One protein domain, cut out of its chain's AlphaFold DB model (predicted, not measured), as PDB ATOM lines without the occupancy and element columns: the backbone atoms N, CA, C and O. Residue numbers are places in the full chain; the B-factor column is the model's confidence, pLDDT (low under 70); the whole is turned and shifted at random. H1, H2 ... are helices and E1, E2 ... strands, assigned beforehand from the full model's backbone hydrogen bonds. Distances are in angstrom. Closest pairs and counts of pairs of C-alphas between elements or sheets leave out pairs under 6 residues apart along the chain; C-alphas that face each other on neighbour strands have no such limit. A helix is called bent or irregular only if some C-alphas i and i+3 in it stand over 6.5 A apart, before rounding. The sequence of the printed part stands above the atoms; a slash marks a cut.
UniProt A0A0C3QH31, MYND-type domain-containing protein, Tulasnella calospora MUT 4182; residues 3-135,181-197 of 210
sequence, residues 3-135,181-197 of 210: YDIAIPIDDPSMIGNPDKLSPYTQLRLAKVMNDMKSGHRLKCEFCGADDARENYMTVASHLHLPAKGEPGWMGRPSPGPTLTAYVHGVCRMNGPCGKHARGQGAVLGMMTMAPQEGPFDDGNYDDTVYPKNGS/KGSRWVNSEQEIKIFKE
ATOM      1  N   TYR A   3     -18.709 -41.527  -7.635       90.12
ATOM      2  CA  TYR A   3     -18.929 -41.485  -6.200       90.12
ATOM      3  C   TYR A   3     -20.414 -41.288  -5.931       90.12
ATOM      4  O   TYR A   3     -21.027 -40.379  -6.483       90.12
ATOM      5  N   ASP A   4     -20.971 -42.099  -5.038       91.12
ATOM      6  CA  ASP A   4     -22.334 -41.897  -4.568       91.12
ATOM      7  C   ASP A   4     -22.271 -41.143  -3.239       91.12
ATOM      8  O   ASP A   4     -21.752 -41.658  -2.240       91.12
ATOM      9  N   ILE A   5     -22.777 -39.911  -3.226       90.50
ATOM     10  CA  ILE A   5     -22.687 -38.998  -2.083       90.50
ATOM     11  C   ILE A   5     -24.099 -38.702  -1.573       90.50
ATOM     12  O   ILE A   5     -24.956 -38.230  -2.310       90.50
ATOM     13  N   ALA A   6     -24.335 -38.951  -0.286       90.50
ATOM     14  CA  ALA A   6     -25.555 -38.568   0.409       90.50
ATOM     15  C   ALA A   6     -25.304 -37.289   1.215       90.50
ATOM     16  O   ALA A   6     -24.704 -37.336   2.293       90.50
ATOM     17  N   ILE A   7     -25.758 -36.155   0.683       88.75
ATOM     18  CA  ILE A   7     -25.665 -34.849   1.340       88.75
ATOM     19  C   ILE A   7     -26.828 -34.712   2.336       88.75
ATOM     20  O   ILE A   7     -27.982 -34.754   1.911       88.75
ATOM     21  N   PRO A   8     -26.570 -34.540   3.647       87.25
ATOM     22  CA  PRO A   8     -27.643 -34.328   4.604       87.25
ATOM     23  C   PRO A   8     -28.224 -32.920   4.462       87.25
ATOM     24  O   PRO A   8     -27.483 -31.929   4.389       87.25
ATOM     25  N   ILE A   9     -29.552 -32.854   4.430       86.31
ATOM     26  CA  ILE A   9     -30.336 -31.621   4.483       86.31
ATOM     27  C   ILE A   9     -30.741 -31.435   5.942       86.31
ATOM     28  O   ILE A   9     -31.555 -32.195   6.459       86.31
ATOM     29  N   ASP A  10     -30.113 -30.471   6.611       86.00
ATOM     30  CA  ASP A  10     -30.279 -30.283   8.053       86.00
ATOM     31  C   ASP A  10     -31.532 -29.442   8.372       86.00
ATOM     32  O   ASP A  10     -32.071 -29.539   9.470       86.00
ATOM     33  N   ASP A  11     -32.011 -28.648   7.406       85.94
ATOM     34  CA  ASP A  11     -33.247 -27.864   7.485       85.94
ATOM     35  C   ASP A  11     -34.277 -28.404   6.471       85.94
ATOM     36  O   ASP A  11     -34.155 -28.150   5.265       85.94
ATOM     37  N   PRO A  12     -35.299 -29.150   6.933       82.25
ATOM     38  CA  PRO A  12     -36.340 -29.699   6.070       82.25
ATOM     39  C   PRO A  12     -37.132 -28.644   5.288       82.25
ATOM     40  O   PRO A  12     -37.703 -28.983   4.255       82.25
ATOM     41  N   SER A  13     -37.150 -27.376   5.721       83.81
ATOM     42  CA  SER A  13     -37.860 -26.299   5.013       83.81
ATOM     43  C   SER A  13     -37.255 -25.965   3.643       83.81
ATOM     44  O   SER A  13     -37.883 -25.285   2.832       83.81
ATOM     45  N   MET A  14     -36.038 -26.447   3.367       82.62
ATOM     46  CA  MET A  14     -35.394 -26.320   2.059       82.62
ATOM     47  C   MET A  14     -35.905 -27.346   1.038       82.62
ATOM     48  O   MET A  14     -35.667 -27.187  -0.159       82.62
ATOM     49  N   ILE A  15     -36.590 -28.408   1.474       77.19
ATOM     50  CA  ILE A  15     -37.113 -29.440   0.571       77.19
ATOM     51  C   ILE A  15     -38.212 -28.822  -0.302       77.19
ATOM     52  O   ILE A  15     -39.143 -28.201   0.202       77.19
ATOM     53  N   GLY A  16     -38.087 -28.975  -1.622       74.31
ATOM     54  CA  GLY A  16     -39.000 -28.360  -2.591       74.31
ATOM     55  C   GLY A  16     -38.735 -26.875  -2.868       74.31
ATOM     56  O   GLY A  16     -39.441 -26.285  -3.680       74.31
ATOM     57  N   ASN A  17     -37.712 -26.270  -2.248       82.62
ATOM     58  CA  ASN A  17     -37.261 -24.911  -2.546       82.62
ATOM     59  C   ASN A  17     -35.884 -24.953  -3.246       82.62
ATOM     60  O   ASN A  17     -34.853 -25.005  -2.564       82.62
ATOM     61  N   PRO A  18     -35.836 -24.950  -4.592       77.44
ATOM     62  CA  PRO A  18     -34.582 -25.077  -5.333       77.44
ATOM     63  C   PRO A  18     -33.619 -23.907  -5.087       77.44
ATOM     64  O   PRO A  18     -32.413 -24.142  -5.026       77.44
ATOM     65  N   ASP A  19     -34.130 -22.696  -4.851       81.88
ATOM     66  CA  ASP A  19     -33.316 -21.494  -4.616       81.88
ATOM     67  C   ASP A  19     -32.516 -21.584  -3.311       81.88
ATOM     68  O   ASP A  19     -31.392 -21.098  -3.220       81.88
ATOM     69  N   LYS A  20     -33.069 -22.252  -2.290       85.19
ATOM     70  CA  LYS A  20     -32.342 -22.549  -1.046       85.19
ATOM     71  C   LYS A  20     -31.478 -23.800  -1.172       85.19
ATOM     72  O   LYS A  20     -30.360 -23.846  -0.656       85.19
ATOM     73  N   LEU A  21     -31.998 -24.833  -1.831       84.25
ATOM     74  CA  LEU A  21     -31.382 -26.156  -1.847       84.25
ATOM     75  C   LEU A  21     -30.161 -26.230  -2.777       84.25
ATOM     76  O   LEU A  21     -29.192 -26.920  -2.452       84.25
ATOM     77  N   SER A  22     -30.168 -25.504  -3.899       82.06
ATOM     78  CA  SER A  22     -29.049 -25.458  -4.851       82.06
ATOM     79  C   SER A  22     -27.752 -24.936  -4.211       82.06
ATOM     80  O   SER A  22     -26.817 -25.732  -4.074       82.06
ATOM     81  N   PRO A  23     -27.680 -23.691  -3.695       82.81
ATOM     82  CA  PRO A  23     -26.451 -23.184  -3.080       82.81
ATOM     83  C   PRO A  23     -26.039 -24.002  -1.847       82.81
ATOM     84  O   PRO A  23     -24.856 -24.270  -1.632       82.81
ATOM     85  N   TYR A  24     -27.003 -24.487  -1.055       87.06
ATOM     86  CA  TYR A  24     -26.720 -25.336   0.105       87.06
ATOM     87  C   TYR A  24     -26.023 -26.650  -0.278       87.06
ATOM     88  O   TYR A  24     -25.031 -27.047   0.344       87.06
ATOM     89  N   THR A  25     -26.541 -27.352  -1.290       86.56
ATOM     90  CA  THR A  25     -25.985 -28.640  -1.727       86.56
ATOM     91  C   THR A  25     -24.656 -28.465  -2.449       86.56
ATOM     92  O   THR A  25     -23.732 -29.233  -2.176       86.56
ATOM     93  N   GLN A  26     -24.507 -27.419  -3.267       83.00
ATOM     94  CA  GLN A  26     -23.246 -27.034  -3.901       83.00
ATOM     95  C   GLN A  26     -22.133 -26.791  -2.866       83.00
ATOM     96  O   GLN A  26     -21.070 -27.412  -2.941       83.00
ATOM     97  N   LEU A  27     -22.393 -25.998  -1.820       85.06
ATOM     98  CA  LEU A  27     -21.428 -25.744  -0.738       85.06
ATOM     99  C   LEU A  27     -21.051 -27.007   0.054       85.06
ATOM    100  O   LEU A  27     -19.957 -27.100   0.618       85.06
ATOM    101  N   ARG A  28     -21.948 -27.995   0.150       88.75
ATOM    102  CA  ARG A  28     -21.630 -29.283   0.790       88.75
ATOM    103  C   ARG A  28     -20.839 -30.195  -0.128       88.75
ATOM    104  O   ARG A  28     -19.888 -30.815   0.340       88.75
ATOM    105  N   LEU A  29     -21.188 -30.244  -1.406       87.25
ATOM    106  CA  LEU A  29     -20.439 -30.970  -2.423       87.25
ATOM    107  C   LEU A  29     -18.992 -30.461  -2.509       87.25
ATOM    108  O   LEU A  29     -18.062 -31.265  -2.499       87.25
ATOM    109  N   ALA A  30     -18.799 -29.141  -2.455       83.88
ATOM    110  CA  ALA A  30     -17.489 -28.502  -2.388       83.88
ATOM    111  C   ALA A  30     -16.597 -29.063  -1.265       83.88
ATOM    112  O   ALA A  30     -15.402 -29.271  -1.450       83.88
ATOM    113  N   LYS A  31     -17.173 -29.395  -0.102       87.50
ATOM    114  CA  LYS A  31     -16.425 -29.971   1.031       87.50
ATOM    115  C   LYS A  31     -15.957 -31.405   0.779       87.50
ATOM    116  O   LYS A  31     -15.015 -31.850   1.436       87.50
ATOM    117  N   VAL A  32     -16.618 -32.121  -0.133       89.94
ATOM    118  CA  VAL A  32     -16.294 -33.505  -0.506       89.94
ATOM    119  C   VAL A  32     -15.207 -33.562  -1.581       89.94
ATOM    120  O   VAL A  32     -14.524 -34.575  -1.669       89.94
ATOM    121  N   MET A  33     -14.977 -32.489  -2.348       87.00
ATOM    122  CA  MET A  33     -13.960 -32.441  -3.417       87.00
ATOM    123  C   MET A  33     -12.587 -32.948  -2.984       87.00
ATOM    124  O   MET A  33     -12.023 -33.825  -3.632       87.00
ATOM    125  N   ASN A  34     -12.087 -32.472  -1.839       90.00
ATOM    126  CA  ASN A  34     -10.782 -32.888  -1.317       90.00
ATOM    127  C   ASN A  34     -10.732 -34.389  -0.946       90.00
ATOM    128  O   ASN A  34      -9.660 -34.947  -0.745       90.00
ATOM    129  N   ASP A  35     -11.874 -35.076  -0.858       92.06
ATOM    130  CA  ASP A  35     -11.945 -36.529  -0.656       92.06
ATOM    131  C   ASP A  35     -12.050 -37.321  -1.964       92.06
ATOM    132  O   ASP A  35     -11.858 -38.537  -1.949       92.06
ATOM    133  N   MET A  36     -12.366 -36.670  -3.086       88.12
ATOM    134  CA  MET A  36     -12.591 -37.293  -4.396       88.12
ATOM    135  C   MET A  36     -11.275 -37.508  -5.160       88.12
ATOM    136  O   MET A  36     -11.186 -37.264  -6.363       88.12
ATOM    137  N   LYS A  37     -10.241 -37.993  -4.463       86.19
ATOM    138  CA  LYS A  37      -8.900 -38.200  -5.023       86.19
ATOM    139  C   LYS A  37      -8.865 -39.416  -5.954       86.19
ATOM    140  O   LYS A  37      -9.266 -40.522  -5.581       86.19
ATOM    141  N   SER A  38      -8.319 -39.238  -7.155       78.50
ATOM    142  CA  SER A  38      -7.990 -40.348  -8.050       78.50
ATOM    143  C   SER A  38      -6.655 -40.979  -7.647       78.50
ATOM    144  O   SER A  38      -5.706 -40.277  -7.333       78.50
ATOM    145  N   GLY A  39      -6.559 -42.313  -7.655       73.12
ATOM    146  CA  GLY A  39      -5.254 -42.993  -7.555       73.12
ATOM    147  C   GLY A  39      -4.465 -42.965  -8.871       73.12
ATOM    148  O   GLY A  39      -3.300 -43.343  -8.902       73.12
ATOM    149  N   HIS A  40      -5.113 -42.543  -9.957       77.25
ATOM    150  CA  HIS A  40      -4.500 -42.323 -11.260       77.25
ATOM    151  C   HIS A  40      -4.194 -40.841 -11.430       77.25
ATOM    152  O   HIS A  40      -5.026 -40.002 -11.073       77.25
ATOM    153  N   ARG A  41      -3.050 -40.535 -12.043       79.12
ATOM    154  CA  ARG A  41      -2.711 -39.171 -12.443       79.12
ATOM    155  C   ARG A  41      -3.681 -38.725 -13.521       79.12
ATOM    156  O   ARG A  41      -3.688 -39.285 -14.616       79.12
ATOM    157  N   LEU A  42      -4.524 -37.756 -13.185       85.62
ATOM    158  CA  LEU A  42      -5.365 -37.130 -14.189       85.62
ATOM    159  C   LEU A  42      -4.507 -36.156 -14.991       85.62
ATOM    160  O   LEU A  42      -3.768 -35.348 -14.429       85.62
ATOM    161  N   LYS A  43      -4.616 -36.265 -16.310       92.00
ATOM    162  CA  LYS A  43      -4.081 -35.286 -17.248       92.00
ATOM    163  C   LYS A  43      -5.097 -34.176 -17.441       92.00
ATOM    164  O   LYS A  43      -6.292 -34.387 -17.232       92.00
ATOM    165  N   CYS A  44      -4.628 -33.008 -17.856       93.31
ATOM    166  CA  CYS A  44      -5.519 -31.963 -18.319       93.31
ATOM    167  C   CYS A  44      -6.336 -32.500 -19.502       93.31
ATOM    168  O   CYS A  44      -5.759 -32.950 -20.490       93.31
ATOM    169  N   GLU A  45      -7.662 -32.432 -19.416       92.50
ATOM    170  CA  GLU A  45      -8.587 -32.960 -20.430       92.50
ATOM    171  C   GLU A  45      -8.434 -32.265 -21.791       92.50
ATOM    172  O   GLU A  45      -8.830 -32.810 -22.817       92.50
ATOM    173  N   PHE A  46      -7.837 -31.070 -21.804       93.56
ATOM    174  CA  PHE A  46      -7.732 -30.218 -22.987       93.56
ATOM    175  C   PHE A  46      -6.345 -30.254 -23.628       93.56
ATOM    176  O   PHE A  46      -6.237 -30.405 -24.841       93.56
ATOM    177  N   CYS A  47      -5.277 -30.107 -22.837       95.38
ATOM    178  CA  CYS A  47      -3.906 -30.088 -23.359       95.38
ATOM    179  C   CYS A  47      -3.114 -31.378 -23.099       95.38
ATOM    180  O   CYS A  47      -2.010 -31.519 -23.613       95.38
ATOM    181  N   GLY A  48      -3.635 -32.304 -22.289       93.56
ATOM    182  CA  GLY A  48      -2.971 -33.571 -21.970       93.56
ATOM    183  C   GLY A  48      -1.792 -33.475 -20.994       93.56
ATOM    184  O   GLY A  48      -1.128 -34.486 -20.767       93.56
ATOM    185  N   ALA A  49      -1.516 -32.304 -20.413       92.62
ATOM    186  CA  ALA A  49      -0.424 -32.121 -19.455       92.62
ATOM    187  C   ALA A  49      -0.693 -32.816 -18.101       92.62
ATOM    188  O   ALA A  49      -1.836 -32.907 -17.653       92.62
ATOM    189  N   ASP A  50       0.366 -33.290 -17.432       89.19
ATOM    190  CA  ASP A  50       0.324 -34.020 -16.145       89.19
ATOM    191  C   ASP A  50       0.194 -33.092 -14.912       89.19
ATOM    192  O   ASP A  50       0.828 -33.270 -13.860       89.19
ATOM    193  N   ASP A  51      -0.600 -32.037 -15.048       89.00
ATOM    194  CA  ASP A  51      -0.759 -30.966 -14.068       89.00
ATOM    195  C   ASP A  51      -2.226 -30.610 -13.800       89.00
ATOM    196  O   ASP A  51      -2.502 -29.522 -13.302       89.00
ATOM    197  N   ALA A  52      -3.163 -31.526 -14.078       92.00
ATOM    198  CA  ALA A  52      -4.569 -31.324 -13.743       92.00
ATOM    199  C   ALA A  52      -4.762 -31.073 -12.243       92.00
ATOM    200  O   ALA A  52      -4.222 -31.781 -11.384       92.00
ATOM    201  N   ARG A  53      -5.578 -30.066 -11.939       90.50
ATOM    202  CA  ARG A  53      -5.805 -29.540 -10.594       90.50
ATOM    203  C   ARG A  53      -7.216 -29.868 -10.110       90.50
ATOM    204  O   ARG A  53      -8.110 -30.170 -10.894       90.50
ATOM    205  N   GLU A  54      -7.431 -29.756  -8.807       88.25
ATOM    206  CA  GLU A  54      -8.752 -29.867  -8.170       88.25
ATOM    207  C   GLU A  54      -9.494 -28.524  -8.171       88.25
ATOM    208  O   GLU A  54      -9.913 -28.034  -7.127       88.25
ATOM    209  N   ASN A  55      -9.597 -27.892  -9.341       85.19
ATOM    210  CA  ASN A  55     -10.008 -26.491  -9.473       85.19
ATOM    211  C   ASN A  55     -11.339 -26.281 -10.197       85.19
ATOM    212  O   ASN A  55     -11.839 -25.159 -10.200       85.19
ATOM    213  N   TYR A  56     -11.905 -27.305 -10.838       85.94
ATOM    214  CA  TYR A  56     -13.094 -27.103 -11.653       85.94
ATOM    215  C   TYR A  56     -14.039 -28.299 -11.646       85.94
ATOM    216  O   TYR A  56     -13.651 -29.451 -11.858       85.94
ATOM    217  N   MET A  57     -15.312 -27.996 -11.420       86.00
ATOM    218  CA  MET A  57     -16.408 -28.927 -11.608       86.00
ATOM    219  C   MET A  57     -17.603 -28.203 -12.212       86.00
ATOM    220  O   MET A  57     -17.812 -27.017 -11.952       86.00
ATOM    221  N   THR A  58     -18.418 -28.944 -12.944       84.62
ATOM    222  CA  THR A  58     -19.736 -28.494 -13.389       84.62
ATOM    223  C   THR A  58     -20.807 -29.308 -12.681       84.62
ATOM    224  O   THR A  58     -20.587 -30.468 -12.316       84.62
ATOM    225  N   VAL A  59     -21.958 -28.694 -12.420       81.31
ATOM    226  CA  VAL A  59     -23.027 -29.323 -11.647       81.31
ATOM    227  C   VAL A  59     -24.335 -29.252 -12.421       81.31
ATOM    228  O   VAL A  59     -24.809 -28.177 -12.772       81.31
ATOM    229  N   ALA A  60     -24.940 -30.415 -12.650       82.69
ATOM    230  CA  ALA A  60     -26.301 -30.536 -13.149       82.69
ATOM    231  C   ALA A  60     -27.252 -30.799 -11.972       82.69
ATOM    232  O   ALA A  60     -27.168 -31.832 -11.298       82.69
ATOM    233  N   SER A  61     -28.149 -29.847 -11.718       81.44
ATOM    234  CA  SER A  61     -29.068 -29.856 -10.580       81.44
ATOM    235  C   SER A  61     -30.499 -30.197 -10.993       81.44
ATOM    236  O   SER A  61     -31.138 -29.472 -11.750       81.44
ATOM    237  N   HIS A  62     -31.029 -31.277 -10.421       83.44
ATOM    238  CA  HIS A  62     -32.433 -31.683 -10.525       83.44
ATOM    239  C   HIS A  62     -33.090 -31.678  -9.143       83.44
ATOM    240  O   HIS A  62     -33.891 -32.544  -8.794       83.44
ATOM    241  N   LEU A  63     -32.714 -30.705  -8.314       84.31
ATOM    242  CA  LEU A  63     -33.182 -30.593  -6.932       84.31
ATOM    243  C   LEU A  63     -34.660 -30.188  -6.817       84.31
ATOM    244  O   LEU A  63     -35.242 -30.309  -5.746       84.31
ATOM    245  N   HIS A  64     -35.255 -29.737  -7.922       81.12
ATOM    246  CA  HIS A  64     -36.674 -29.410  -8.035       81.12
ATOM    247  C   HIS A  64     -37.578 -30.647  -8.183       81.12
ATOM    248  O   HIS A  64     -38.798 -30.513  -8.130       81.12
ATOM    249  N   LEU A  65     -37.016 -31.842  -8.414       83.62
ATOM    250  CA  LEU A  65     -37.817 -33.054  -8.582       83.62
ATOM    251  C   LEU A  65     -38.496 -33.472  -7.260       83.62
ATOM    252  O   LEU A  65     -37.878 -33.342  -6.202       83.62
ATOM    253  N   PRO A  66     -39.722 -34.035  -7.302       82.06
ATOM    254  CA  PRO A  66     -40.406 -34.578  -6.123       82.06
ATOM    255  C   PRO A  66     -39.613 -35.693  -5.444       82.06
ATOM    256  O   PRO A  66     -38.701 -36.264  -6.055       82.06
ATOM    257  N   ALA A  67     -39.987 -36.068  -4.217       82.38
ATOM    258  CA  ALA A  67     -39.298 -37.136  -3.503       82.38
ATOM    259  C   ALA A  67     -39.371 -38.464  -4.275       82.38
ATOM    260  O   ALA A  67     -40.271 -38.717  -5.079       82.38
ATOM    261  N   LYS A  68     -38.382 -39.333  -4.052       84.19
ATOM    262  CA  LYS A  68     -38.289 -40.600  -4.780       84.19
ATOM    263  C   LYS A  68     -39.555 -41.437  -4.569       84.19
ATOM    264  O   LYS A  68     -39.877 -41.784  -3.439       84.19
ATOM    265  N   GLY A  69     -40.210 -41.818  -5.663       84.94
ATOM    266  CA  GLY A  69     -41.450 -42.601  -5.649       84.94
ATOM    267  C   GLY A  69     -42.740 -41.777  -5.681       84.94
ATOM    268  O   GLY A  69     -43.784 -42.346  -5.987       84.94
ATOM    269  N   GLU A  70     -42.685 -40.465  -5.440       87.44
ATOM    270  CA  GLU A  70     -43.840 -39.575  -5.616       87.44
ATOM    271  C   GLU A  70     -44.161 -39.362  -7.107       87.44
ATOM    272  O   GLU A  70     -43.285 -39.568  -7.955       87.44
ATOM    273  N   PRO A  71     -45.391 -38.952  -7.471       90.25
ATOM    274  CA  PRO A  71     -45.740 -38.653  -8.858       90.25
ATOM    275  C   PRO A  71     -44.843 -37.552  -9.440       90.25
ATOM    276  O   PRO A  71     -44.816 -36.426  -8.954       90.25
ATOM    277  N   GLY A  72     -44.101 -37.889 -10.489       86.44
ATOM    278  CA  GLY A  72     -43.262 -36.977 -11.258       86.44
ATOM    279  C   GLY A  72     -43.877 -36.628 -12.613       86.44
ATOM    280  O   GLY A  72     -45.093 -36.680 -12.819       86.44
ATOM    281  N   TRP A  73     -43.013 -36.282 -13.568       79.62
ATOM    282  CA  TRP A  73     -43.412 -35.924 -14.929       79.62
ATOM    283  C   TRP A  73     -44.268 -37.019 -15.584       79.62
ATOM    284  O   TRP A  73     -43.893 -38.195 -15.612       79.62
ATOM    285  N   MET A  74     -45.430 -36.625 -16.116       86.19
ATOM    286  CA  MET A  74     -46.430 -37.524 -16.712       86.19
ATOM    287  C   MET A  74     -46.894 -38.663 -15.778       86.19
ATOM    288  O   MET A  74     -47.182 -39.766 -16.239       86.19
ATOM    289  N   GLY A  75     -46.925 -38.429 -14.462       86.56
ATOM    290  CA  GLY A  75     -47.384 -39.418 -13.477       86.56
ATOM    291  C   GLY A  75     -46.425 -40.593 -13.259       86.56
ATOM    292  O   GLY A  75     -46.761 -41.531 -12.538       86.56
ATOM    293  N   ARG A  76     -45.223 -40.564 -13.853       87.12
ATOM    294  CA  ARG A  76     -44.182 -41.568 -13.591       87.12
ATOM    295  C   ARG A  76     -43.569 -41.334 -12.208       87.12
ATOM    296  O   ARG A  76     -43.388 -40.174 -11.846       87.12
ATOM    297  N   PRO A  77     -43.191 -42.381 -11.454       88.75
ATOM    298  CA  PRO A  77     -42.521 -42.200 -10.170       88.75
ATOM    299  C   PRO A  77     -41.240 -41.370 -10.318       88.75
ATOM    300  O   PRO A  77     -40.381 -41.688 -11.144       88.75
ATOM    301  N   SER A  78     -41.107 -40.318  -9.513       85.88
ATOM    302  CA  SER A  78     -39.928 -39.457  -9.486       85.88
ATOM    303  C   SER A  78     -38.690 -40.255  -9.048       85.88
ATOM    304  O   SER A  78     -38.774 -41.052  -8.103       85.88
ATOM    305  N   PRO A  79     -37.516 -40.040  -9.672       82.88
ATOM    306  CA  PRO A  79     -36.258 -40.609  -9.194       82.88
ATOM    307  C   PRO A  79     -35.777 -39.970  -7.879       82.88
ATOM    308  O   PRO A  79     -34.901 -40.537  -7.219       82.88
ATOM    309  N   GLY A  80     -36.372 -38.842  -7.476       83.19
ATOM    310  CA  GLY A  80     -35.957 -38.028  -6.338       83.19
ATOM    311  C   GLY A  80     -35.120 -36.809  -6.747       83.19
ATOM    312  O   GLY A  80     -34.594 -36.773  -7.864       83.19
ATOM    313  N   PRO A  81     -34.939 -35.835  -5.835       84.12
ATOM    314  CA  PRO A  81     -33.977 -34.752  -6.008       84.12
ATOM    315  C   PRO A  81     -32.568 -35.314  -6.205       84.12
ATOM    316  O   PRO A  81     -32.106 -36.139  -5.411       84.12
ATOM    317  N   THR A  82     -31.868 -34.862  -7.244       85.00
ATOM    318  CA  THR A  82     -30.494 -35.303  -7.535       85.00
ATOM    319  C   THR A  82     -29.591 -34.141  -7.923       85.00
ATOM    320  O   THR A  82     -30.042 -33.116  -8.435       85.00
ATOM    321  N   LEU A  83     -28.298 -34.315  -7.654       84.56
ATOM    322  CA  LEU A  83     -27.229 -33.397  -8.023       84.56
ATOM    323  C   LEU A  83     -26.095 -34.221  -8.636       84.56
ATOM    324  O   LEU A  83     -25.553 -35.102  -7.965       84.56
ATOM    325  N   THR A  84     -25.741 -33.940  -9.886       86.50
ATOM    326  CA  THR A  84     -24.648 -34.628 -10.583       86.50
ATOM    327  C   THR A  84     -23.489 -33.666 -10.764       86.50
ATOM    328  O   THR A  84     -23.647 -32.621 -11.387       86.50
ATOM    329  N   ALA A  85     -22.329 -34.026 -10.222       86.56
ATOM    330  CA  ALA A  85     -21.109 -33.238 -10.316       86.56
ATOM    331  C   ALA A  85     -20.128 -33.893 -11.287       86.56
ATOM    332  O   ALA A  85     -19.741 -35.048 -11.093       86.56
ATOM    333  N   TYR A  86     -19.697 -33.146 -12.294       86.88
ATOM    334  CA  TYR A  86     -18.670 -33.556 -13.238       86.88
ATOM    335  C   TYR A  86     -17.372 -32.855 -12.847       86.88
ATOM    336  O   TYR A  86     -17.259 -31.636 -12.939       86.88
ATOM    337  N   VAL A  87     -16.412 -33.625 -12.337       86.44
ATOM    338  CA  VAL A  87     -15.087 -33.113 -11.965       86.44
ATOM    339  C   VAL A  87     -14.210 -33.123 -13.205       86.44
ATOM    340  O   VAL A  87     -14.031 -34.184 -13.801       86.44
ATOM    341  N   HIS A  88     -13.651 -31.967 -13.550       88.12
ATOM    342  CA  HIS A  88     -12.815 -31.799 -14.731       88.12
ATOM    343  C   HIS A  88     -11.340 -31.708 -14.344       88.12
ATOM    344  O   HIS A  88     -10.959 -30.946 -13.454       88.12
ATOM    345  N   GLY A  89     -10.484 -32.450 -15.038       90.31
ATOM    346  CA  GLY A  89      -9.038 -32.285 -14.945       90.31
ATOM    347  C   GLY A  89      -8.577 -31.065 -15.740       90.31
ATOM    348  O   GLY A  89      -8.371 -31.168 -16.946       90.31
ATOM    349  N   VAL A  90      -8.373 -29.914 -15.090       92.06
ATOM    350  CA  VAL A  90      -7.918 -28.681 -15.765       92.06
ATOM    351  C   VAL A  90      -6.593 -28.198 -15.184       92.06
ATOM    352  O   VAL A  90      -6.447 -28.076 -13.971       92.06
ATOM    353  N   CYS A  91      -5.618 -27.895 -16.045       92.25
ATOM    354  CA  CYS A  91      -4.304 -27.405 -15.617       92.25
ATOM    355  C   CYS A  91      -4.358 -25.994 -15.008       92.25
ATOM    356  O   CYS A  91      -3.876 -25.765 -13.900       92.25
ATOM    357  N   ARG A  92      -4.989 -25.042 -15.710       89.88
ATOM    358  CA  ARG A  92      -5.150 -23.645 -15.283       89.88
ATOM    359  C   ARG A  92      -6.480 -23.080 -15.767       89.88
ATOM    360  O   ARG A  92      -6.787 -23.141 -16.961       89.88
ATOM    361  N   MET A  93      -7.237 -22.487 -14.845       89.25
ATOM    362  CA  MET A  93      -8.528 -21.864 -15.156       89.25
ATOM    363  C   MET A  93      -8.384 -20.498 -15.835       89.25
ATOM    364  O   MET A  93      -9.179 -20.155 -16.719       89.25
ATOM    365  N   ASN A  94      -7.327 -19.758 -15.495       89.56
ATOM    366  CA  ASN A  94      -6.946 -18.506 -16.144       89.56
ATOM    367  C   ASN A  94      -6.130 -18.745 -17.427       89.56
ATOM    368  O   ASN A  94      -4.951 -18.408 -17.522       89.56
ATOM    369  N   GLY A  95      -6.714 -19.448 -18.396       90.31
ATOM    370  CA  GLY A  95      -6.024 -19.781 -19.639       90.31
ATOM    371  C   GLY A  95      -6.917 -20.480 -20.664       90.31
ATOM    372  O   GLY A  95      -8.124 -20.623 -20.441       90.31
ATOM    373  N   PRO A  96      -6.341 -20.945 -21.790       94.19
ATOM    374  CA  PRO A  96      -7.098 -21.594 -22.861       94.19
ATOM    375  C   PRO A  96      -7.863 -22.837 -22.391       94.19
ATOM    376  O   PRO A  96      -9.039 -22.988 -22.712       94.19
ATOM    377  N   CYS A  97      -7.234 -23.687 -21.569       93.81
ATOM    378  CA  CYS A  97      -7.872 -24.894 -21.032       93.81
ATOM    379  C   CYS A  97      -9.078 -24.548 -20.146       93.81
ATOM    380  O   CYS A  97     -10.149 -25.116 -20.329       93.81
ATOM    381  N   GLY A  98      -8.949 -23.551 -19.264       91.06
ATOM    382  CA  GLY A  98     -10.075 -23.045 -18.480       91.06
ATOM    383  C   GLY A  98     -11.210 -22.482 -19.336       91.06
ATOM    384  O   GLY A  98     -12.377 -22.743 -19.056       91.06
ATOM    385  N   LYS A  99     -10.899 -21.768 -20.428       90.75
ATOM    386  CA  LYS A  99     -11.921 -21.283 -21.372       90.75
ATOM    387  C   LYS A  99     -12.693 -22.440 -22.016       90.75
ATOM    388  O   LYS A  99     -13.917 -22.362 -22.113       90.75
ATOM    389  N   HIS A 100     -12.006 -23.505 -22.427       92.19
ATOM    390  CA  HIS A 100     -12.662 -24.700 -22.965       92.19
ATOM    391  C   HIS A 100     -13.517 -25.416 -21.914       92.19
ATOM    392  O   HIS A 100     -14.653 -25.781 -22.214       92.19
ATOM    393  N   ALA A 101     -13.021 -25.541 -20.682       89.94
ATOM    394  CA  ALA A 101     -13.755 -26.150 -19.575       89.94
ATOM    395  C   ALA A 101     -15.076 -25.416 -19.273       89.94
ATOM    396  O   ALA A 101     -16.124 -26.043 -19.107       89.94
ATOM    397  N   ARG A 102     -15.064 -24.079 -19.300       86.38
ATOM    398  CA  ARG A 102     -16.282 -23.258 -19.169       86.38
ATOM    399  C   ARG A 102     -17.240 -23.424 -20.341       86.38
ATOM    400  O   ARG A 102     -18.447 -23.529 -20.141       86.38
ATOM    401  N   GLY A 103     -16.702 -23.523 -21.556       86.06
ATOM    402  CA  GLY A 103     -17.491 -23.849 -22.744       86.06
ATOM    403  C   GLY A 103     -18.214 -25.194 -22.618       86.06
ATOM    404  O   GLY A 103     -19.396 -25.280 -22.939       86.06
ATOM    405  N   GLN A 104     -17.543 -26.227 -22.094       84.12
ATOM    406  CA  GLN A 104     -18.172 -27.529 -21.841       84.12
ATOM    407  C   GLN A 104     -19.277 -27.454 -20.781       84.12
ATOM    408  O   GLN A 104     -20.323 -28.072 -20.969       84.12
ATOM    409  N   GLY A 105     -19.093 -26.661 -19.721       79.19
ATOM    410  CA  GLY A 105     -20.142 -26.422 -18.722       79.19
ATOM    411  C   GLY A 105     -21.414 -25.825 -19.330       79.19
ATOM    412  O   GLY A 105     -22.512 -26.309 -19.062       79.19
ATOM    413  N   ALA A 106     -21.278 -24.849 -20.233       78.25
ATOM    414  CA  ALA A 106     -22.424 -24.272 -20.939       78.25
ATOM    415  C   ALA A 106     -23.176 -25.312 -21.793       78.25
ATOM    416  O   ALA A 106     -24.406 -25.372 -21.759       78.25
ATOM    417  N   VAL A 107     -22.444 -26.169 -22.516       83.38
ATOM    418  CA  VAL A 107     -23.038 -27.252 -23.323       83.38
ATOM    419  C   VAL A 107     -23.750 -28.276 -22.438       83.38
ATOM    420  O   VAL A 107     -24.874 -28.673 -22.748       83.38
ATOM    421  N   LEU A 108     -23.143 -28.674 -21.318       82.19
ATOM    422  CA  LEU A 108     -23.766 -29.583 -20.356       82.19
ATOM    423  C   LEU A 108     -25.086 -29.010 -19.814       82.19
ATOM    424  O   LEU A 108     -26.073 -29.740 -19.711       82.19
ATOM    425  N   GLY A 109     -25.135 -27.707 -19.526       77.00
ATOM    426  CA  GLY A 109     -26.367 -27.015 -19.140       77.00
ATOM    427  C   GLY A 109     -27.475 -27.132 -20.170       77.00
ATOM    428  O   GLY A 109     -28.598 -27.505 -19.832       77.00
ATOM    429  N   MET A 110     -27.141 -26.892 -21.439       79.94
ATOM    430  CA  MET A 110     -28.090 -27.045 -22.541       79.94
ATOM    431  C   MET A 110     -28.595 -28.490 -22.666       79.94
ATOM    432  O   MET A 110     -29.789 -28.705 -22.845       79.94
ATOM    433  N   MET A 111     -27.707 -29.482 -22.537       82.50
ATOM    434  CA  MET A 111     -28.057 -30.902 -22.688       82.50
ATOM    435  C   MET A 111     -28.865 -31.465 -21.515       82.50
ATOM    436  O   MET A 111     -29.687 -32.356 -21.710       82.50
ATOM    437  N   THR A 112     -28.625 -30.976 -20.298       78.94
ATOM    438  CA  THR A 112     -29.285 -31.481 -19.081       78.94
ATOM    439  C   THR A 112     -30.544 -30.707 -18.711       78.94
ATOM    440  O   THR A 112     -31.251 -31.127 -17.800       78.94
ATOM    441  N   MET A 113     -30.828 -29.587 -19.387       73.12
ATOM    442  CA  MET A 113     -31.898 -28.649 -19.019       73.12
ATOM    443  C   MET A 113     -31.818 -28.194 -17.548       73.12
ATOM    444  O   MET A 113     -32.824 -27.807 -16.955       73.12
ATOM    445  N   ALA A 114     -30.623 -28.245 -16.954       66.88
ATOM    446  CA  ALA A 114     -30.378 -27.872 -15.571       66.88
ATOM    447  C   ALA A 114     -29.601 -26.546 -15.516       66.88
ATOM    448  O   ALA A 114     -28.616 -26.401 -16.255       66.88
ATOM    449  N   PRO A 115     -29.989 -25.597 -14.640       61.22
ATOM    450  CA  PRO A 115     -29.203 -24.390 -14.413       61.22
ATOM    451  C   PRO A 115     -27.785 -24.782 -13.981       61.22
ATOM    452  O   PRO A 115     -27.609 -25.648 -13.120       61.22
ATOM    453  N   GLN A 116     -26.787 -24.194 -14.643       62.69
ATOM    454  CA  GLN A 116     -25.375 -24.489 -14.409       62.69
ATOM    455  C   GLN A 116     -24.803 -23.483 -13.432       62.69
ATOM    456  O   GLN A 116     -24.741 -22.292 -13.721       62.69
ATOM    457  N   GLU A 117     -24.329 -23.991 -12.309       58.50
ATOM    458  CA  GLU A 117     -23.551 -23.232 -11.346       58.50
ATOM    459  C   GLU A 117     -22.416 -24.140 -10.880       58.50
ATOM    460  O   GLU A 117     -22.633 -25.288 -10.479       58.50
ATOM    461  N   GLY A 118     -21.181 -23.661 -10.988       59.22
ATOM    462  CA  GLY A 118     -20.067 -24.306 -10.316       59.22
ATOM    463  C   GLY A 118     -20.063 -23.858  -8.852       59.22
ATOM    464  O   GLY A 118     -20.082 -22.653  -8.622       59.22
ATOM    465  N   PRO A 119     -19.919 -24.751  -7.855       54.75
ATOM    466  CA  PRO A 119     -19.716 -24.350  -6.454       54.75
ATOM    467  C   PRO A 119     -18.467 -23.476  -6.221       54.75
ATOM    468  O   PRO A 119     -18.255 -23.006  -5.107       54.75
ATOM    469  N   PHE A 120     -17.633 -23.312  -7.251       58.38
ATOM    470  CA  PHE A 120     -16.364 -22.587  -7.251       58.38
ATOM    471  C   PHE A 120     -16.226 -21.637  -8.443       58.38
ATOM    472  O   PHE A 120     -15.139 -21.118  -8.669       58.38
ATOM    473  N   ASP A 121     -17.278 -21.459  -9.247       65.19
ATOM    474  CA  ASP A 121     -17.229 -20.518 -10.361       65.19
ATOM    475  C   ASP A 121     -17.764 -19.158  -9.906       65.19
ATOM    476  O   ASP A 121     -18.869 -18.748 -10.248       65.19
ATOM    477  N   ASP A 122     -16.981 -18.471  -9.075       61.97
ATOM    478  CA  ASP A 122     -17.233 -17.078  -8.690       61.97
ATOM    479  C   ASP A 122     -16.815 -16.084  -9.794       61.97
ATOM    480  O   ASP A 122     -16.825 -14.869  -9.587       61.97
ATOM    481  N   GLY A 123     -16.427 -16.592 -10.972       70.00
ATOM    482  CA  GLY A 123     -15.855 -15.823 -12.072       70.00
ATOM    483  C   GLY A 123     -14.435 -15.309 -11.807       70.00
ATOM    484  O   GLY A 123     -13.830 -14.725 -12.711       70.00
ATOM    485  N   ASN A 124     -13.878 -15.534 -10.612       71.50
ATOM    486  CA  ASN A 124     -12.542 -15.110 -10.221       71.50
ATOM    487  C   ASN A 124     -11.535 -16.240 -10.460       71.50
ATOM    488  O   ASN A 124     -11.140 -16.986  -9.566       71.50
ATOM    489  N   TYR A 125     -11.075 -16.350 -11.705       75.19
ATOM    490  CA  TYR A 125      -9.964 -17.237 -12.058       75.19
ATOM    491  C   TYR A 125      -8.635 -16.531 -11.797       75.19
ATOM    492  O   TYR A 125      -7.869 -16.270 -12.725       75.19
ATOM    493  N   ASP A 126      -8.382 -16.180 -10.541       72.88
ATOM    494  CA  ASP A 126      -7.065 -15.714 -10.137       72.88
ATOM    495  C   ASP A 126      -6.011 -16.830 -10.300       72.88
ATOM    496  O   ASP A 126      -6.277 -17.951 -10.751       72.88
ATOM    497  N   ASP A 127      -4.767 -16.514  -9.958       76.19
ATOM    498  CA  ASP A 127      -3.661 -17.463 -10.060       76.19
ATOM    499  C   ASP A 127      -3.595 -18.435  -8.867       76.19
ATOM    500  O   ASP A 127      -2.536 -19.012  -8.601       76.19
ATOM    501  N   THR A 128      -4.710 -18.659  -8.154       83.31
ATOM    502  CA  THR A 128      -4.789 -19.656  -7.083       83.31
ATOM    503  C   THR A 128      -4.426 -21.037  -7.617       83.31
ATOM    504  O   THR A 128      -5.045 -21.595  -8.529       83.31
ATOM    505  N   VAL A 129      -3.403 -21.624  -6.998       85.25
ATOM    506  CA  VAL A 129      -2.912 -22.954  -7.343       85.25
ATOM    507  C   VAL A 129      -3.570 -23.979  -6.429       85.25
ATOM    508  O   VAL A 129      -3.192 -24.144  -5.272       85.25
ATOM    509  N   TYR A 130      -4.547 -24.697  -6.973       89.62
ATOM    510  CA  TYR A 130      -5.147 -25.849  -6.305       89.62
ATOM    511  C   TYR A 130      -4.186 -27.054  -6.316       89.62
ATOM    512  O   TYR A 130      -3.301 -27.138  -7.173       89.62
ATOM    513  N   PRO A 131      -4.341 -28.032  -5.415       92.06
ATOM    514  CA  PRO A 131      -3.527 -29.244  -5.443       92.06
ATOM    515  C   PRO A 131      -3.738 -30.040  -6.735       92.06
ATOM    516  O   PRO A 131      -4.836 -30.041  -7.306       92.06
ATOM    517  N   LYS A 132      -2.703 -30.751  -7.195       92.19
ATOM    518  CA  LYS A 132      -2.859 -31.738  -8.275       92.19
ATOM    519  C   LYS A 132      -3.894 -32.796  -7.905       92.19
ATOM    520  O   LYS A 132      -3.952 -33.248  -6.756       92.19
ATOM    521  N   ASN A 133      -4.662 -33.241  -8.895       87.69
ATOM    522  CA  ASN A 133      -5.613 -34.325  -8.696       87.69
ATOM    523  C   ASN A 133      -4.872 -35.615  -8.308       87.69
ATOM    524  O   ASN A 133      -3.915 -36.018  -8.970       87.69
ATOM    525  N   GLY A 134      -5.305 -36.245  -7.217       88.81
ATOM    526  CA  GLY A 134      -4.639 -37.430  -6.665       88.81
ATOM    527  C   GLY A 134      -3.517 -37.118  -5.675       88.81
ATOM    528  O   GLY A 134      -2.856 -38.031  -5.192       88.81
ATOM    529  N   SER A 135      -3.316 -35.844  -5.331       93.62
ATOM    530  CA  SER A 135      -2.488 -35.456  -4.188       93.62
ATOM    531  C   SER A 135      -3.099 -35.927  -2.862       93.62
ATOM    532  O   SER A 135      -4.287 -36.240  -2.747       93.62
ATOM    533  N   LYS A 181     -21.175 -42.830   0.213       94.38
ATOM    534  CA  LYS A 181     -21.875 -44.118   0.312       94.38
ATOM    535  C   LYS A 181     -21.321 -45.164  -0.638       94.38
ATOM    536  O   LYS A 181     -21.253 -46.317  -0.239       94.38
ATOM    537  N   GLY A 182     -20.864 -44.756  -1.817       93.00
ATOM    538  CA  GLY A 182     -20.273 -45.642  -2.812       93.00
ATOM    539  C   GLY A 182     -19.100 -44.989  -3.525       93.00
ATOM    540  O   GLY A 182     -19.024 -43.763  -3.619       93.00
ATOM    541  N   SER A 183     -18.165 -45.806  -4.001       91.88
ATOM    542  CA  SER A 183     -17.091 -45.350  -4.880       91.88
ATOM    543  C   SER A 183     -16.662 -46.454  -5.835       91.88
ATOM    544  O   SER A 183     -16.440 -47.601  -5.434       91.88
ATOM    545  N   ARG A 184     -16.537 -46.096  -7.111       90.75
ATOM    546  CA  ARG A 184     -16.125 -46.998  -8.186       90.75
ATOM    547  C   ARG A 184     -15.259 -46.265  -9.202       90.75
ATOM    548  O   ARG A 184     -15.372 -45.056  -9.398       90.75
ATOM    549  N   TRP A 185     -14.367 -46.998  -9.838       87.50
ATOM    550  CA  TRP A 185     -13.645 -46.542 -11.013       87.50
ATOM    551  C   TRP A 185     -14.249 -47.199 -12.240       87.50
ATOM    552  O   TRP A 185     -14.561 -48.385 -12.198       87.50
ATOM    553  N   VAL A 186     -14.409 -46.409 -13.290       85.75
ATOM    554  CA  VAL A 186     -14.847 -46.859 -14.606       85.75
ATOM    555  C   VAL A 186     -13.774 -46.395 -15.577       85.75
ATOM    556  O   VAL A 186     -13.388 -45.220 -15.519       85.75
ATOM    557  N   ASN A 187     -13.240 -47.306 -16.384       83.19
ATOM    558  CA  ASN A 187     -12.237 -46.976 -17.393       83.19
ATOM    559  C   ASN A 187     -12.878 -46.662 -18.752       83.19
ATOM    560  O   ASN A 187     -14.100 -46.684 -18.901       83.19
ATOM    561  N   SER A 188     -12.045 -46.357 -19.749       80.38
ATOM    562  CA  SER A 188     -12.487 -46.084 -21.122       80.38
ATOM    563  C   SER A 188     -13.189 -47.270 -21.788       80.38
ATOM    564  O   SER A 188     -13.991 -47.068 -22.692       80.38
ATOM    565  N   GLU A 189     -12.918 -48.489 -21.329       88.44
ATOM    566  CA  GLU A 189     -13.505 -49.741 -21.820       88.44
ATOM    567  C   GLU A 189     -14.748 -50.156 -21.012       88.44
ATOM    568  O   GLU A 189     -15.257 -51.263 -21.160       88.44
ATOM    569  N   GLN A 190     -15.262 -49.257 -20.164       81.88
ATOM    570  CA  GLN A 190     -16.413 -49.482 -19.286       81.88
ATOM    571  C   GLN A 190     -16.215 -50.589 -18.237       81.88
ATOM    572  O   GLN A 190     -17.181 -51.038 -17.616       81.88
ATOM    573  N   GLU A 191     -14.978 -51.003 -17.968       87.31
ATOM    574  CA  GLU A 191     -14.680 -51.905 -16.862       87.31
ATOM    575  C   GLU A 191     -14.854 -51.178 -15.530       87.31
ATOM    576  O   GLU A 191     -14.355 -50.065 -15.330       87.31
ATOM    577  N   ILE A 192     -15.550 -51.829 -14.596       88.06
ATOM    578  CA  ILE A 192     -15.910 -51.241 -13.308       88.06
ATOM    579  C   ILE A 192     -15.106 -51.904 -12.193       88.06
ATOM    580  O   ILE A 192     -15.259 -53.092 -11.911       88.06
ATOM    581  N   LYS A 193     -14.320 -51.103 -11.473       89.75
ATOM    582  CA  LYS A 193     -13.689 -51.496 -10.210       89.75
ATOM    583  C   LYS A 193     -14.396 -50.825  -9.042       89.75
ATOM    584  O   LYS A 193     -14.283 -49.616  -8.847       89.75
ATOM    585  N   ILE A 194     -15.098 -51.610  -8.233       90.81
ATOM    586  CA  ILE A 194     -15.818 -51.112  -7.056       90.81
ATOM    587  C   ILE A 194     -14.862 -51.061  -5.861       90.81
ATOM    588  O   ILE A 194     -14.218 -52.051  -5.525       90.81
ATOM    589  N   PHE A 195     -14.767 -49.903  -5.208       90.31
ATOM    590  CA  PHE A 195     -13.999 -49.736  -3.969       90.31
ATOM    591  C   PHE A 195     -14.892 -49.728  -2.733       90.31
ATOM    592  O   PHE A 195     -14.480 -50.197  -1.673       90.31
ATOM    593  N   LYS A 196     -16.107 -49.189  -2.863       92.06
ATOM    594  CA  LYS A 196     -17.131 -49.198  -1.821       92.06
ATOM    595  C   LYS A 196     -18.499 -49.380  -2.462       92.06
ATOM    596  O   LYS A 196     -18.893 -48.567  -3.296       92.06
ATOM    597  N   GLU A 197     -19.213 -50.419  -2.050       91.06
ATOM    598  CA  GLU A 197     -20.594 -50.645  -2.469       91.06
ATOM    599  C   GLU A 197     -21.552 -49.695  -1.751       91.06
ATOM    600  O   GLU A 197     -21.447 -49.466  -0.544       91.06
TER     601      GLU A 197
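This is residues 3 to 135 and 181 to 197 of the 210 residues of the protein "MYND-type domain-containing protein" of Tulasnella calospora MUT 4182 (UniProt A0A0C3QH31). What is the main picture? A long two-stranded hairpin, E2 and E3, makes the core, with H1 over one face and H2 over the other, while a small sheet of E1, E4 and E5 stands to the E3 side. What is it built of? The printed part has 150 residues, with two named helices and five named strands in the order E1, H1, E2, E3, H2, E4, E5; the class is mixed, helices and strands, and under half of the residues are in named elements. How are the sheets ordered, and how large is the whole? The orders are E1, E4, E5 and E2, E3, both sheets antiparallel; the whole is compact, with a radius of gyration of the C-alphas of 16.6 A and spans of 47 by 36 by 29 A.

What pairs with the first residues? E1, residues 3 to 5, is an edge strand and the antiparallel neighbour of the inner strand E4, residues 181 to 186, at 160 degrees, with N 4 and O 182 2.9 A apart. E4 forms a hairpin with the edge strand E5, residues 192 to 196, where N 185 and O 193 are 2.8 A apart; the pairing is staggered, E4 pairing with E1 over residues 182 to 183 and with E5 over 183 to 186. How do the other two strands pair? E2, residues 53 to 62, and E3, residues 82 to 90, form an antiparallel hairpin at 156 degrees, with N 58 and O 86 2.9 A apart; E1 and E3 are near each other, with 5 pairs of C-alphas within 10 A. Where are the helices? The closest C-alphas of H1, residues 18 to 33, and E2 are those of Ser 22 and Ser 61, 7.2 A apart. Those of H2, residues 96 to 112, and E2 are Thr 58 and Gly 105, 5.7 A apart, and H1 and H2 are apart. Are the helix backbones well formed? In H2 every O i to N i+4 pair is within hydrogen-bond range, in H1 9 of 12.

Where do the elements begin and end? E1 begins at C-alpha 3, (-18.929, -41.485, -6.200), and E5 ends at C-alpha 196, (-17.131, -49.198, -1.821). How long are the longer ones? From first to last C-alpha H1 measures 22.0 A, E2 26.7 A, E3 24.9 A and H2 24.6 A. Is either helix bent? H1 is neither bent nor irregular, but only just: C-alphas 20 and 23 are 6.3 A apart.

Is there a cut? Residues 136 to 180 are not printed, and C-alphas 135 and 181 are 21.7 A apart across the cut. Which links are long? Those from E1 to H1, H1 to E2 and E2 to E3. Where is confidence low? The mean pLDDT of the printed part is 84.4, and residues 114 to 122 are under 70.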